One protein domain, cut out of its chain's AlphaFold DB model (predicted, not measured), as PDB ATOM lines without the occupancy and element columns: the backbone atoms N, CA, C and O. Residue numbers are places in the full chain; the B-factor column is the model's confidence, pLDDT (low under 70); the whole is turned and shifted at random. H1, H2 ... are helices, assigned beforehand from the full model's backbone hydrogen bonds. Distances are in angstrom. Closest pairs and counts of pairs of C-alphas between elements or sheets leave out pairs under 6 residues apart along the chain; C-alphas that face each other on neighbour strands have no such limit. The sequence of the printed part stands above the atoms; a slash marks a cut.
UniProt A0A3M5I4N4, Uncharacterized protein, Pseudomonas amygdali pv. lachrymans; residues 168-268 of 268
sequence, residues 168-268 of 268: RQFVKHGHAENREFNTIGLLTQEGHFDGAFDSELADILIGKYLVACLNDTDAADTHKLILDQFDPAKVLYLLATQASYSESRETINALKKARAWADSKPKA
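AT A GLANCE: This is residues 168 to 268 of the 268 residues of an uncharacterized protein of Pseudomonas amygdali pv. lachrymans (UniProt A0A3M5I4N4). One long helix, H3, runs through the middle of a compact group of helices, and the H5 and H6 hairpin crosses it at nearly a right angle. H2 packs on H3 at a slant, H4 folds back after H3 to cross H6, and the small H1 sits at the rim. The printed part has 101 residues with six named helices, H1 to H6 in chain order, and no named strand; the class is all helix. The whole is compact, with a radius of gyration of the C-alphas of 13.2 A and spans of 38 by 28 by 21 A.

HOW THE PARTS SIT: Start with H1, residues 168 to 173, which is close but not clearly touching to H3, residues 199 to 215; the closest C-alphas, of Arg 168 and Leu 201, are 6.5 A apart. Next comes H2, residues 182 to 189, which is apart from H1. It touches H3 at a steep tilt of 47 degrees, opposite ways, with the C-alphas of Gly 185 and Ile 206 closest at 5.0 A. H3 is the hub, touching four other helices. With residues 213 to 214 alone it only just touches H4, residues 220 to 227, over 3 pairs of C-alphas within 8 A; the closest are Leu 214 and His 223, 6.1 A apart. These two form a helical hairpin at a shallow tilt of 9 degrees. H5, residues 232 to 245, touches H3 about perpendicular, at 84 degrees, and the C-alphas of Gly 207 and Leu 238 come closest at 4.7 A. H6, residues 249 to 264, makes a helical hairpin with H5, opposite ways at a shallow tilt of 15 degrees; their closest C-alphas, of Ala 243 and Thr 251, are 6.3 A apart. H6 touches H4 with residues 257 to 261 alone, about perpendicular at 84 degrees, closest at the C-alphas of Lys 224 and Trp 261, 6.8 A. Every O i to N i+4 pair is within hydrogen-bond range in H1, H2, H3, H4 and H6, and 9 of 10 are in H5.

IN THESE COORDINATES: Find C-alpha 168 at (153.907, 166.070, 194.203), where H1 begins. H3 starts at C-alpha 199, (160.206, 163.811, 184.683), and runs 24.0 A to C-alpha 215. H5 measures 20.8 A and H6 22.9 A; look for the end of H6 at C-alpha 264, (169.690, 188.231, 172.884).

THE WHOLE: The C-alphas farthest apart, of Gly 174 and Ala 268, are 40.6 A apart. The printed part has no cut and no long link. Confidence is low, under 70, at residues 172 to 198, 245 to 247 and 266 to 268; the mean pLDDT of the printed part is 72.1.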
ATOM      1  N   ARG A 168     154.527 165.330 195.308       75.31
ATOM      2  CA  ARG A 168     153.907 166.070 194.203       75.31
ATOM      3  C   ARG A 168     152.721 166.902 194.672       75.31
ATOM      4  O   ARG A 168     152.611 168.065 194.289       75.31
ATOM      5  N   GLN A 169     151.821 166.324 195.467       77.50
ATOM      6  CA  GLN A 169     150.680 167.061 196.008       77.50
ATOM      7  C   GLN A 169     151.143 168.214 196.894       77.50
ATOM      8  O   GLN A 169     150.623 169.320 196.743       77.50
ATOM      9  N   PHE A 170     152.154 167.977 197.732       77.31
ATOM     10  CA  PHE A 170     152.775 168.993 198.574       77.31
ATOM     11  C   PHE A 170     153.348 170.154 197.753       77.31
ATOM     12  O   PHE A 170     153.008 171.307 198.000       77.31
ATOM     13  N   VAL A 171     154.121 169.870 196.702       71.06
ATOM     14  CA  VAL A 171     154.718 170.899 195.831       71.06
ATOM     15  C   VAL A 171     153.668 171.641 194.987       71.06
ATOM     16  O   VAL A 171     153.840 172.833 194.700       71.06
ATOM     17  N   LYS A 172     152.585 170.961 194.574       69.94
ATOM     18  CA  LYS A 172     151.493 171.549 193.776       69.94
ATOM     19  C   LYS A 172     150.555 172.437 194.605       69.94
ATOM     20  O   LYS A 172     150.104 173.452 194.088       69.94
ATOM     21  N   HIS A 173     150.266 172.078 195.859       66.38
ATOM     22  CA  HIS A 173     149.233 172.736 196.677       66.38
ATOM     23  C   HIS A 173     149.779 173.530 197.877       66.38
ATOM     24  O   HIS A 173     149.001 174.204 198.549       66.38
ATOM     25  N   GLY A 174     151.082 173.456 198.168       56.59
ATOM     26  CA  GLY A 174     151.679 173.973 199.399       56.59
ATOM     27  C   GLY A 174     152.842 174.951 199.202       56.59
ATOM     28  O   GLY A 174     153.705 174.761 198.349       56.59
ATOM     29  N   HIS A 175     152.838 175.956 200.083       51.28
ATOM     30  CA  HIS A 175     153.809 177.024 200.363       51.28
ATOM     31  C   HIS A 175     153.907 178.187 199.363       51.28
ATOM     32  O   HIS A 175     154.732 178.223 198.452       51.28
ATOM     33  N   ALA A 176     153.085 179.209 199.630       43.75
ATOM     34  CA  ALA A 176     153.489 180.587 199.394       43.75
ATOM     35  C   ALA A 176     154.731 180.876 200.253       43.75
ATOM     36  O   ALA A 176     154.760 180.493 201.418       43.75
ATOM     37  N   GLU A 177     155.716 181.562 199.677       45.28
ATOM     38  CA  GLU A 177     156.818 182.197 200.410       45.28
ATOM     39  C   GLU A 177     157.845 181.237 201.037       45.28
ATOM     40  O   GLU A 177     157.838 180.987 202.231       45.28
ATOM     41  N   ASN A 178     158.812 180.771 200.246       43.69
ATOM     42  CA  ASN A 178     160.209 180.753 200.690       43.69
ATOM     43  C   ASN A 178     161.113 180.811 199.460       43.69
ATOM     44  O   ASN A 178     161.025 179.981 198.562       43.69
ATOM     45  N   ARG A 179     161.984 181.821 199.405       46.53
ATOM     46  CA  ARG A 179     162.896 182.077 198.275       46.53
ATOM     47  C   ARG A 179     164.006 181.023 198.134       46.53
ATOM     48  O   ARG A 179     164.763 181.051 197.174       46.53
ATOM     49  N   GLU A 180     164.087 180.067 199.055       49.62
ATOM     50  CA  GLU A 180     165.252 179.198 199.250       49.62
ATOM     51  C   GLU A 180     165.102 177.804 198.606       49.62
ATOM     52  O   GLU A 180     165.439 176.778 199.190       49.62
ATOM     53  N   PHE A 181     164.588 177.711 197.378       53.31
ATOM     54  CA  PHE A 181     164.503 176.438 196.630       53.31
ATOM     55  C   PHE A 181     165.873 175.910 196.147       53.31
ATOM     56  O   PHE A 181     165.937 175.102 195.218       53.31
ATOM     57  N   ASN A 182     166.978 176.363 196.750       56.00
ATOM     58  CA  ASN A 182     168.326 176.170 196.222       56.00
ATOM     59  C   ASN A 182     168.763 174.701 196.202       56.00
ATOM     60  O   ASN A 182     169.327 174.252 195.213       56.00
ATOM     61  N   THR A 183     168.455 173.944 197.253       58.75
ATOM     62  CA  THR A 183     169.043 172.622 197.476       58.75
ATOM     63  C   THR A 183     168.334 171.572 196.625       58.75
ATOM     64  O   THR A 183     168.989 170.811 195.924       58.75
ATOM     65  N   ILE A 184     166.996 171.584 196.577       64.06
ATOM     66  CA  ILE A 184     166.229 170.640 195.741       64.06
ATOM     67  C   ILE A 184     166.469 170.904 194.250       64.06
ATOM     68  O   ILE A 184     166.660 169.963 193.480       64.06
ATOM     69  N   GLY A 185     166.488 172.178 193.844       61.62
ATOM     70  CA  GLY A 185     166.755 172.572 192.462       61.62
ATOM     71  C   GLY A 185     168.150 172.164 191.991       61.62
ATOM     72  O   GLY A 185     168.272 171.527 190.945       61.62
ATOM     73  N   LEU A 186     169.177 172.456 192.797       61.69
ATOM     74  CA  LEU A 186     170.567 172.095 192.509       61.69
ATOM     75  C   LEU A 186     170.750 170.574 192.421       61.69
ATOM     76  O   LEU A 186     171.292 170.071 191.444       61.69
ATOM     77  N   LEU A 187     170.212 169.824 193.381       65.00
ATOM     78  CA  LEU A 187     170.348 168.366 193.403       65.00
ATOM     79  C   LEU A 187     169.592 167.675 192.258       65.00
ATOM     80  O   LEU A 187     170.007 166.613 191.794       65.00
ATOM     81  N   THR A 188     168.500 168.279 191.774       62.53
ATOM     82  CA  THR A 188     167.790 167.798 190.575       62.53
ATOM     83  C   THR A 188     168.614 168.047 189.316       62.53
ATOM     84  O   THR A 188     168.680 167.179 188.450       62.53
ATOM     85  N   GLN A 189     169.293 169.192 189.225       60.09
ATOM     86  CA  GLN A 189     170.205 169.494 188.123       60.09
ATOM     87  C   GLN A 189     171.436 168.572 188.109       60.09
ATOM     88  O   GLN A 189     171.880 168.161 187.039       60.09
ATOM     89  N   GLU A 190     171.972 168.232 189.279       61.94
ATOM     90  CA  GLU A 190     173.156 167.376 189.430       61.94
ATOM     91  C   GLU A 190     172.855 165.868 189.288       61.94
ATOM     92  O   GLU A 190     173.761 165.045 189.387       61.94
ATOM     93  N   GLY A 191     171.599 165.481 189.026       58.22
ATOM     94  CA  GLY A 191     171.217 164.078 188.803       58.22
ATOM     95  C   GLY A 191     171.193 163.222 190.074       58.22
ATOM     96  O   GLY A 191     171.081 162.001 190.013       58.22
ATOM     97  N   HIS A 192     171.237 163.830 191.263       61.12
ATOM     98  CA  HIS A 192     171.274 163.088 192.533       61.12
ATOM     99  C   HIS A 192     169.983 162.303 192.844       61.12
ATOM    100  O   HIS A 192     169.957 161.447 193.742       61.12
ATOM    101  N   PHE A 193     168.928 162.559 192.069       62.47
ATOM    102  CA  PHE A 193     167.616 161.927 192.161       62.47
ATOM    103  C   PHE A 193     167.329 160.902 191.060       62.47
ATOM    104  O   PHE A 193     166.161 160.557 190.896       62.47
ATOM    105  N   ASP A 194     168.334 160.431 190.311       58.62
ATOM    106  CA  ASP A 194     168.157 159.484 189.198       58.62
ATOM    107  C   ASP A 194     167.123 158.378 189.511       58.62
ATOM    108  O   ASP A 194     167.361 157.470 190.309       58.62
ATOM    109  N   GLY A 195     165.939 158.494 188.893       58.81
ATOM    110  CA  GLY A 195     164.816 157.554 189.002       58.81
ATOM    111  C   GLY A 195     163.871 157.718 190.203       58.81
ATOM    112  O   GLY A 195     162.830 157.066 190.219       58.81
ATOM    113  N   ALA A 196     164.181 158.570 191.186       61.75
ATOM    114  CA  ALA A 196     163.333 158.793 192.368       61.75
ATOM    115  C   ALA A 196     162.132 159.710 192.080       61.75
ATOM    116  O   ALA A 196     161.058 159.545 192.659       61.75
ATOM    117  N   PHE A 197     162.303 160.658 191.158       67.44
ATOM    118  CA  PHE A 197     161.233 161.515 190.662       67.44
ATOM    119  C   PHE A 197     160.937 161.198 189.205       67.44
ATOM    120  O   PHE A 197     161.845 160.918 188.421       67.44
ATOM    121  N   ASP A 198     159.663 161.282 188.825       68.56
ATOM    122  CA  ASP A 198     159.327 161.291 187.410       68.56
ATOM    123  C   ASP A 198     159.721 162.627 186.767       68.56
ATOM    124  O   ASP A 198     159.987 163.631 187.436       68.56
ATOM    125  N   SER A 199     159.777 162.634 185.436       71.94
ATOM    126  CA  SER A 199     160.206 163.811 184.683       71.94
ATOM    127  C   SER A 199     159.323 165.032 184.951       71.94
ATOM    128  O   SER A 199     159.833 166.144 184.971       71.94
ATOM    129  N   GLU A 200     158.018 164.839 185.189       75.00
ATOM    130  CA  GLU A 200     157.094 165.932 185.518       75.00
ATOM    131  C   GLU A 200     157.473 166.591 186.850       75.00
ATOM    132  O   GLU A 200     157.593 167.811 186.924       75.00
ATOM    133  N   LEU A 201     157.695 165.803 187.904       73.06
ATOM    134  CA  LEU A 201     158.053 166.318 189.222       73.06
ATOM    135  C   LEU A 201     159.437 166.977 189.223       73.06
ATOM    136  O   LEU A 201     159.585 168.065 189.781       73.06
ATOM    137  N   ALA A 202     160.419 166.382 188.541       73.19
ATOM    138  CA  ALA A 202     161.732 166.995 188.348       73.19
ATOM    139  C   ALA A 202     161.618 168.348 187.623       73.19
ATOM    140  O   ALA A 202     162.179 169.348 188.070       73.19
ATOM    141  N   ASP A 203     160.820 168.414 186.556       75.44
ATOM    142  CA  ASP A 203     160.588 169.644 185.798       75.44
ATOM    143  C   ASP A 203     159.871 170.717 186.629       75.44
ATOM    144  O   ASP A 203     160.180 171.908 186.521       75.44
ATOM    145  N   ILE A 204     158.956 170.314 187.516       75.88
ATOM    146  CA  ILE A 204     158.325 171.232 188.465       75.88
ATOM    147  C   ILE A 204     159.376 171.796 189.438       75.88
ATOM    148  O   ILE A 204     159.422 173.003 189.666       75.88
ATOM    149  N   LEU A 205     160.249 170.967 190.004       73.81
ATOM    150  CA  LEU A 205     161.256 171.425 190.969       73.81
ATOM    151  C   LEU A 205     162.301 172.343 190.323       73.81
ATOM    152  O   LEU A 205     162.555 173.436 190.835       73.81
ATOM    153  N   ILE A 206     162.841 171.950 189.163       73.06
ATOM    154  CA  ILE A 206     163.788 172.767 188.391       73.06
ATOM    155  C   ILE A 206     163.126 174.086 187.985       73.06
ATOM    156  O   ILE A 206     163.725 175.150 188.124       73.06
ATOM    157  N   GLY A 207     161.874 174.048 187.519       76.50
ATOM    158  CA  GLY A 207     161.133 175.247 187.149       76.50
ATOM    159  C   GLY A 207     160.942 176.211 188.325       76.50
ATOM    160  O   GLY A 207     161.177 177.409 188.164       76.50
ATOM    161  N   LYS A 208     160.567 175.714 189.515       74.50
ATOM    162  CA  LYS A 208     160.449 176.543 190.732       74.50
ATOM    163  C   LYS A 208     161.785 177.172 191.124       74.50
ATOM    164  O   LYS A 208     161.831 178.370 191.400       74.50
ATOM    165  N   TYR A 209     162.867 176.394 191.098       74.81
ATOM    166  CA  TYR A 209     164.223 176.885 191.355       74.81
ATOM    167  C   TYR A 209     164.628 177.982 190.366       74.81
ATOM    168  O   TYR A 209     165.078 179.053 190.769       74.81
ATOM    169  N   LEU A 210     164.381 177.761 189.075       76.50
ATOM    170  CA  LEU A 210     164.695 178.721 188.027       76.50
ATOM    171  C   LEU A 210     163.931 180.041 188.214       76.50
ATOM    172  O   LEU A 210     164.517 181.117 188.078       76.50
ATOM    173  N   VAL A 211     162.642 179.980 188.574       78.69
ATOM    174  CA  VAL A 211     161.851 181.172 188.918       78.69
ATOM    175  C   VAL A 211     162.464 181.907 190.112       78.69
ATOM    176  O   VAL A 211     162.602 183.129 190.050       78.69
ATOM    177  N   ALA A 212     162.861 181.198 191.172       74.94
ATOM    178  CA  ALA A 212     163.478 181.809 192.348       74.94
ATOM    179  C   ALA A 212     164.805 182.506 191.997       74.94
ATOM    180  O   ALA A 212     164.930 183.712 192.200       74.94
ATOM    181  N   CYS A 213     165.752 181.801 191.369       74.50
ATOM    182  CA  CYS A 213     167.074 182.343 191.037       74.50
ATOM    183  C   CYS A 213     167.021 183.540 190.083       74.50
ATOM    184  O   CYS A 213     167.770 184.502 190.248       74.50
ATOM    185  N   LEU A 214     166.120 183.518 189.095       80.31
ATOM    186  CA  LEU A 214     165.947 184.657 188.194       80.31
ATOM    187  C   LEU A 214     165.363 185.876 188.913       80.31
ATOM    188  O   LEU A 214     165.646 187.002 188.508       80.31
ATOM    189  N   ASN A 215     164.549 185.685 189.951       80.12
ATOM    190  CA  ASN A 215     163.966 186.779 190.727       80.12
ATOM    191  C   ASN A 215     164.874 187.290 191.855       80.12
ATOM    192  O   ASN A 215     164.696 188.432 192.268       80.12
ATOM    193  N   ASP A 216     165.857 186.506 192.298       79.56
ATOM    194  CA  ASP A 216     166.778 186.872 193.385       79.56
ATOM    195  C   ASP A 216     167.842 187.907 192.974       79.56
ATOM    196  O   ASP A 216     168.506 188.525 193.806       79.56
ATOM    197  N   THR A 217     167.992 188.144 191.672       76.00
ATOM    198  CA  THR A 217     168.900 189.149 191.119       76.00
ATOM    199  C   THR A 217     168.281 189.850 189.913       76.00
ATOM    200  O   THR A 217     167.463 189.271 189.193       76.00
ATOM    201  N   ASP A 218     168.689 191.091 189.656       78.56
ATOM    202  CA  ASP A 218     168.356 191.841 188.437       78.56
ATOM    203  C   ASP A 218     169.562 191.997 187.492       78.56
ATOM    204  O   ASP A 218     169.457 192.633 186.442       78.56
ATOM    205  N   ALA A 219     170.709 191.400 187.835       81.31
ATOM    206  CA  ALA A 219     171.912 191.453 187.014       81.31
ATOM    207  C   ALA A 219     171.800 190.521 185.794       81.31
ATOM    208  O   ALA A 219     171.721 189.299 185.932       81.31
ATOM    209  N   ALA A 220     171.855 191.104 184.592       78.62
ATOM    210  CA  ALA A 220     171.704 190.374 183.331       78.62
ATOM    211  C   ALA A 220     172.785 189.294 183.119       78.62
ATOM    212  O   ALA A 220     172.490 188.224 182.586       78.62
ATOM    213  N   ASP A 221     174.016 189.540 183.577       79.06
ATOM    214  CA  ASP A 221     175.113 188.567 183.493       79.06
ATOM    215  C   ASP A 221     174.852 187.330 184.361       79.06
ATOM    216  O   ASP A 221     175.131 186.207 183.942       79.06
ATOM    217  N   THR A 222     174.241 187.513 185.535       74.06
ATOM    218  CA  THR A 222     173.855 186.403 186.414       74.06
ATOM    219  C   THR A 222     172.699 185.606 185.819       74.06
ATOM    220  O   THR A 222     172.734 184.378 185.835       74.06
ATOM    221  N   HIS A 223     171.703 186.271 185.217       79.38
ATOM    222  CA  HIS A 223     170.638 185.571 184.482       79.38
ATOM    223  C   HIS A 223     171.206 184.731 183.347       79.38
ATOM    224  O   HIS A 223     170.818 183.578 183.193       79.38
ATOM    225  N   LYS A 224     172.152 185.284 182.583       80.75
ATOM    226  CA  LYS A 224     172.826 184.556 181.510       80.75
ATOM    227  C   LYS A 224     173.590 183.344 182.045       80.75
ATOM    228  O   LYS A 224     173.451 182.271 181.474       80.75
ATOM    229  N   LEU A 225     174.339 183.489 183.142       78.25
ATOM    230  CA  LEU A 225     175.063 182.383 183.778       78.25
ATOM    231  C   LEU A 225     174.127 181.239 184.196       78.25
ATOM    232  O   LEU A 225     174.487 180.076 184.053       78.25
ATOM    233  N   ILE A 226     172.941 181.563 184.715       76.50
ATOM    234  CA  ILE A 226     171.939 180.571 185.127       76.50
ATOM    235  C   ILE A 226     171.300 179.908 183.899       76.50
ATOM    236  O   ILE A 226     171.232 178.687 183.815       76.50
ATOM    237  N   LEU A 227     170.841 180.707 182.933       82.38
ATOM    238  CA  LEU A 227     170.084 180.227 181.774       82.38
ATOM    239  C   LEU A 227     170.947 179.457 180.767       82.38
ATOM    240  O   LEU A 227     170.455 178.511 180.159       82.38
ATOM    241  N   ASP A 228     172.229 179.808 180.622       81.50
ATOM    242  CA  ASP A 228     173.170 179.127 179.719       81.50
ATOM    243  C   ASP A 228     173.500 177.687 180.166       81.50
ATOM    244  O   ASP A 228     174.098 176.936 179.397       81.50
ATOM    245  N   GLN A 229     173.093 177.279 181.376       76.94
ATOM    246  CA  GLN A 229     173.227 175.898 181.866       76.94
ATOM    247  C   GLN A 229     172.165 174.950 181.288       76.94
ATOM    248  O   GLN A 229     172.283 173.735 181.435       76.94
ATOM    249  N   PHE A 230     171.136 175.488 180.630       76.62
ATOM    250  CA  PHE A 230     169.998 174.731 180.123       76.62
ATOM    251  C   PHE A 230     169.837 174.913 178.612       76.62
ATOM    252  O   PHE A 230     170.176 175.950 178.041       76.62
ATOM    253  N   ASP A 231     169.237 173.917 177.959       76.81
ATOM    254  CA  ASP A 231     168.740 174.095 176.596       76.81
ATOM    255  C   ASP A 231     167.650 175.199 176.577       76.81
ATOM    256  O   ASP A 231     166.726 175.153 177.401       76.81
ATOM    257  N   PRO A 232     167.703 176.186 175.657       76.81
ATOM    258  CA  PRO A 232     166.731 177.280 175.614       76.81
ATOM    259  C   PRO A 232     165.266 176.829 175.494       76.81
ATOM    260  O   PRO A 232     164.380 177.445 176.089       76.81
ATOM    261  N   ALA A 233     164.986 175.754 174.751       75.81
ATOM    262  CA  ALA A 233     163.638 175.205 174.640       75.81
ATOM    263  C   ALA A 233     163.203 174.550 175.958       75.81
ATOM    264  O   ALA A 233     162.045 174.685 176.363       75.81
ATOM    265  N   LYS A 234     164.139 173.912 176.673       79.81
ATOM    266  CA  LYS A 234     163.884 173.348 178.003       79.81
ATOM    267  C   LYS A 234     163.584 174.436 179.035       79.81
ATOM    268  O   LYS A 234     162.637 174.274 179.795       79.81
ATOM    269  N   VAL A 235     164.300 175.564 179.025       81.19
ATOM    270  CA  VAL A 235     164.016 176.729 179.893       81.19
ATOM    271  C   VAL A 235     162.570 177.195 179.739       81.19
ATOM    272  O   VAL A 235     161.845 177.337 180.724       81.19
ATOM    273  N   LEU A 236     162.135 177.424 178.497       79.31
ATOM    274  CA  LEU A 236     160.777 177.891 178.217       79.31
ATOM    275  C   LEU A 236     159.732 176.857 178.638       79.31
ATOM    276  O   LEU A 236     158.719 177.225 179.229       79.31
ATOM    277  N   TYR A 237     159.999 175.574 178.386       81.69
ATOM    278  CA  TYR A 237     159.145 174.477 178.827       81.69
ATOM    279  C   TYR A 237     159.008 174.422 180.359       81.69
ATOM    280  O   TYR A 237     157.893 174.321 180.868       81.69
ATOM    281  N   LEU A 238     160.111 174.543 181.105       81.62
ATOM    282  CA  LEU A 238     160.124 174.517 182.572       81.62
ATOM    283  C   LEU A 238     159.331 175.686 183.173       81.62
ATOM    284  O   LEU A 238     158.524 175.496 184.085       81.62
ATOM    285  N   LEU A 239     159.508 176.894 182.630       81.44
ATOM    286  CA  LEU A 239     158.774 178.080 183.077       81.44
ATOM    287  C   LEU A 239     157.289 178.032 182.689       81.44
ATOM    288  O   LEU A 239     156.440 178.455 183.473       81.44
ATOM    289  N   ALA A 240     156.952 177.496 181.512       79.00
ATOM    290  CA  ALA A 240     155.563 177.279 181.102       79.00
ATOM    291  C   ALA A 240     154.869 176.230 181.983       79.00
ATOM    292  O   ALA A 240     153.726 176.422 182.395       79.00
ATOM    293  N   THR A 241     155.589 175.160 182.328       79.25
ATOM    294  CA  THR A 241     155.136 174.137 183.274       79.25
ATOM    295  C   THR A 241     154.823 174.783 184.624       79.25
ATOM    296  O   THR A 241     153.718 174.610 185.128       79.25
ATOM    297  N   GLN A 242     155.704 175.636 185.162       74.44
ATOM    298  CA  GLN A 242     155.413 176.396 186.389       74.44
ATOM    299  C   GLN A 242     154.195 177.310 186.289       74.44
ATOM    300  O   GLN A 242     153.369 177.331 187.203       74.44
ATOM    301  N   ALA A 243     154.060 178.039 185.181       75.19
ATOM    302  CA  ALA A 243     152.928 178.935 184.968       75.19
ATOM    303  C   ALA A 243     151.582 178.190 184.976       75.19
ATOM    304  O   ALA A 243     150.578 178.759 185.391       75.19
ATOM    305  N   SER A 244     151.562 176.910 184.581       75.06
ATOM    306  CA  SER A 244     150.349 176.080 184.615       75.06
ATOM    307  C   SER A 244     149.895 175.682 186.027       75.06
ATOM    308  O   SER A 244     148.719 175.379 186.220       75.06
ATOM    309  N   TYR A 245     150.799 175.712 187.015       67.62
ATOM    310  CA  TYR A 245     150.489 175.396 188.415       67.62
ATOM    311  C   TYR A 245     150.353 176.644 189.296       67.62
ATOM    312  O   TYR A 245     149.691 176.585 190.329       67.62
ATOM    313  N   SER A 246     150.953 177.777 188.911       64.06
ATOM    314  CA  SER A 246     150.774 179.050 189.615       64.06
ATOM    315  C   SER A 246     150.911 180.256 188.677       64.06
ATOM    316  O   SER A 246     151.958 180.479 188.071       64.06
ATOM    317  N   GLU A 247     149.879 181.100 188.610       63.34
ATOM    318  CA  GLU A 247     149.944 182.407 187.937       63.34
ATOM    319  C   GLU A 247     150.560 183.467 188.866       63.34
ATOM    320  O   GLU A 247     149.962 184.498 189.178       63.34
ATOM    321  N   SER A 248     151.767 183.204 189.373       70.81
ATOM    322  CA  SER A 248     152.443 184.144 190.267       70.81
ATOM    323  C   SER A 248     153.137 185.262 189.483       70.81
ATOM    324  O   SER A 248     153.691 185.069 188.394       70.81
ATOM    325  N   ARG A 249     153.166 186.469 190.066       77.50
ATOM    326  CA  ARG A 249     153.929 187.614 189.532       77.50
ATOM    327  C   ARG A 249     155.410 187.265 189.331       77.50
ATOM    328  O   ARG A 249     156.037 187.768 188.401       77.50
ATOM    329  N   GLU A 250     155.949 186.400 190.183       77.38
ATOM    330  CA  GLU A 250     157.327 185.903 190.136       77.38
ATOM    331  C   GLU A 250     157.569 185.046 188.893       77.38
ATOM    332  O   GLU A 250     158.549 185.270 188.182       77.38
ATOM    333  N   THR A 251     156.643 184.141 188.565       78.94
ATOM    334  CA  THR A 251     156.721 183.311 187.353       78.94
ATOM    335  C   THR A 251     156.658 184.174 186.093       78.94
ATOM    336  O   THR A 251     157.457 184.002 185.172       78.94
ATOM    337  N   ILE A 252     155.781 185.184 186.070       81.94
ATOM    338  CA  ILE A 252     155.689 186.146 184.959       81.94
ATOM    339  C   ILE A 252     156.988 186.955 184.810       81.94
ATOM    340  O   ILE A 252     157.444 187.202 183.691       81.94
ATOM    341  N   ASN A 253     157.595 187.385 185.916       83.44
ATOM    342  CA  ASN A 253     158.864 188.110 185.891       83.44
ATOM    343  C   ASN A 253     160.019 187.228 185.394       83.44
ATOM    344  O   ASN A 253     160.798 187.674 184.552       83.44
ATOM    345  N   ALA A 254     160.091 185.975 185.847       84.12
ATOM    346  CA  ALA A 254     161.070 185.001 185.372       84.12
ATOM    347  C   ALA A 254     160.921 184.738 183.863       84.12
ATOM    348  O   ALA A 254     161.910 184.784 183.135       84.12
ATOM    349  N   LEU A 255     159.687 184.587 183.364       85.06
ATOM    350  CA  LEU A 255     159.394 184.467 181.929       85.06
ATOM    351  C   LEU A 255     159.879 185.680 181.124       85.06
ATOM    352  O   LEU A 255     160.436 185.513 180.040       85.06
ATOM    353  N   LYS A 256     159.710 186.906 181.640       86.00
ATOM    354  CA  LYS A 256     160.229 188.121 180.983       86.00
ATOM    355  C   LYS A 256     161.757 188.122 180.913       86.00
ATOM    356  O   LYS A 256     162.304 188.453 179.864       86.00
ATOM    357  N   LYS A 257     162.428 187.739 182.005       87.00
ATOM    358  CA  LYS A 257     163.897 187.646 182.081       87.00
ATOM    359  C   LYS A 257     164.432 186.584 181.111       87.00
ATOM    360  O   LYS A 257     165.311 186.882 180.305       87.00
ATOM    361  N   ALA A 258     163.828 185.396 181.099       84.88
ATOM    362  CA  ALA A 258     164.174 184.322 180.168       84.88
ATOM    363  C   ALA A 258     163.930 184.711 178.701       84.88
ATOM    364  O   ALA A 258     164.762 184.432 177.842       84.88
ATOM    365  N   ARG A 259     162.830 185.416 178.407       83.31
ATOM    366  CA  ARG A 259     162.548 185.927 177.059       83.31
ATOM    367  C   ARG A 259     163.588 186.947 176.594       83.31
ATOM    368  O   ARG A 259     164.080 186.823 175.481       83.31
ATOM    369  N   ALA A 260     163.952 187.911 177.440       84.12
ATOM    370  CA  ALA A 260     164.975 188.904 177.109       84.12
ATOM    371  C   ALA A 260     166.339 188.252 176.811       84.12
ATOM    372  O   ALA A 260     167.029 188.653 175.876       84.12
ATOM    373  N   TRP A 261     166.702 187.213 177.566       86.88
ATOM    374  CA  TRP A 261     167.888 186.403 177.290       86.88
ATOM    375  C   TRP A 261     167.778 185.639 175.964       86.88
ATOM    376  O   TRP A 261     168.708 185.698 175.160       86.88
ATOM    377  N   ALA A 262     166.652 184.975 175.692       81.00
ATOM    378  CA  ALA A 262     166.447 184.241 174.443       81.00
ATOM    379  C   ALA A 262     166.521 185.167 173.215       81.00
ATOM    380  O   ALA A 262     167.190 184.839 172.237       81.00
ATOM    381  N   ASP A 263     165.922 186.358 173.300       81.62
ATOM    382  CA  ASP A 263     165.956 187.380 172.246       81.62
ATOM    383  C   ASP A 263     167.377 187.946 172.014       81.62
ATOM    384  O   ASP A 263     167.661 188.478 170.939       81.62
ATOM    385  N   SER A 264     168.283 187.813 172.993       80.06
ATOM    386  CA  SER A 264     169.690 188.231 172.884       80.06
ATOM    387  C   SER A 264     170.598 187.207 172.187       80.06
ATOM    388  O   SER A 264     171.732 187.536 171.825       80.06
ATOM    389  N   LYS A 265     170.134 185.964 171.994       73.94
ATOM    390  CA  LYS A 265     170.902 184.918 171.308       73.94
ATOM    391  C   LYS A 265     170.844 185.135 169.786       73.94
ATOM    392  O   LYS A 265     169.805 185.536 169.260       73.94
ATOM    393  N   PRO A 266     171.942 184.875 169.052       67.88
ATOM    394  CA  PRO A 266     171.921 184.945 167.596       67.88
ATOM    395  C   PRO A 266     170.882 183.959 167.056       67.88
ATOM    396  O   PRO A 266     170.877 182.788 167.433       67.88
ATOM    397  N   LYS A 267     169.986 184.443 166.191       61.28
ATOM    398  CA  LYS A 267     169.037 183.578 165.487       61.28
ATOM    399  C   LYS A 267     169.840 182.653 164.574       61.28
ATOM    400  O   LYS A 267     170.662 183.151 163.804       61.28
ATOM    401  N   ALA A 268     169.632 181.347 164.731       52.88
ATOM    402  CA  ALA A 268     170.171 180.334 163.829       52.88
ATOM    403  C   ALA A 268     169.680 180.561 162.392       52.88
ATOM    404  O   ALA A 268     168.524 181.026 162.235       52.88
TER     405      ALA A 268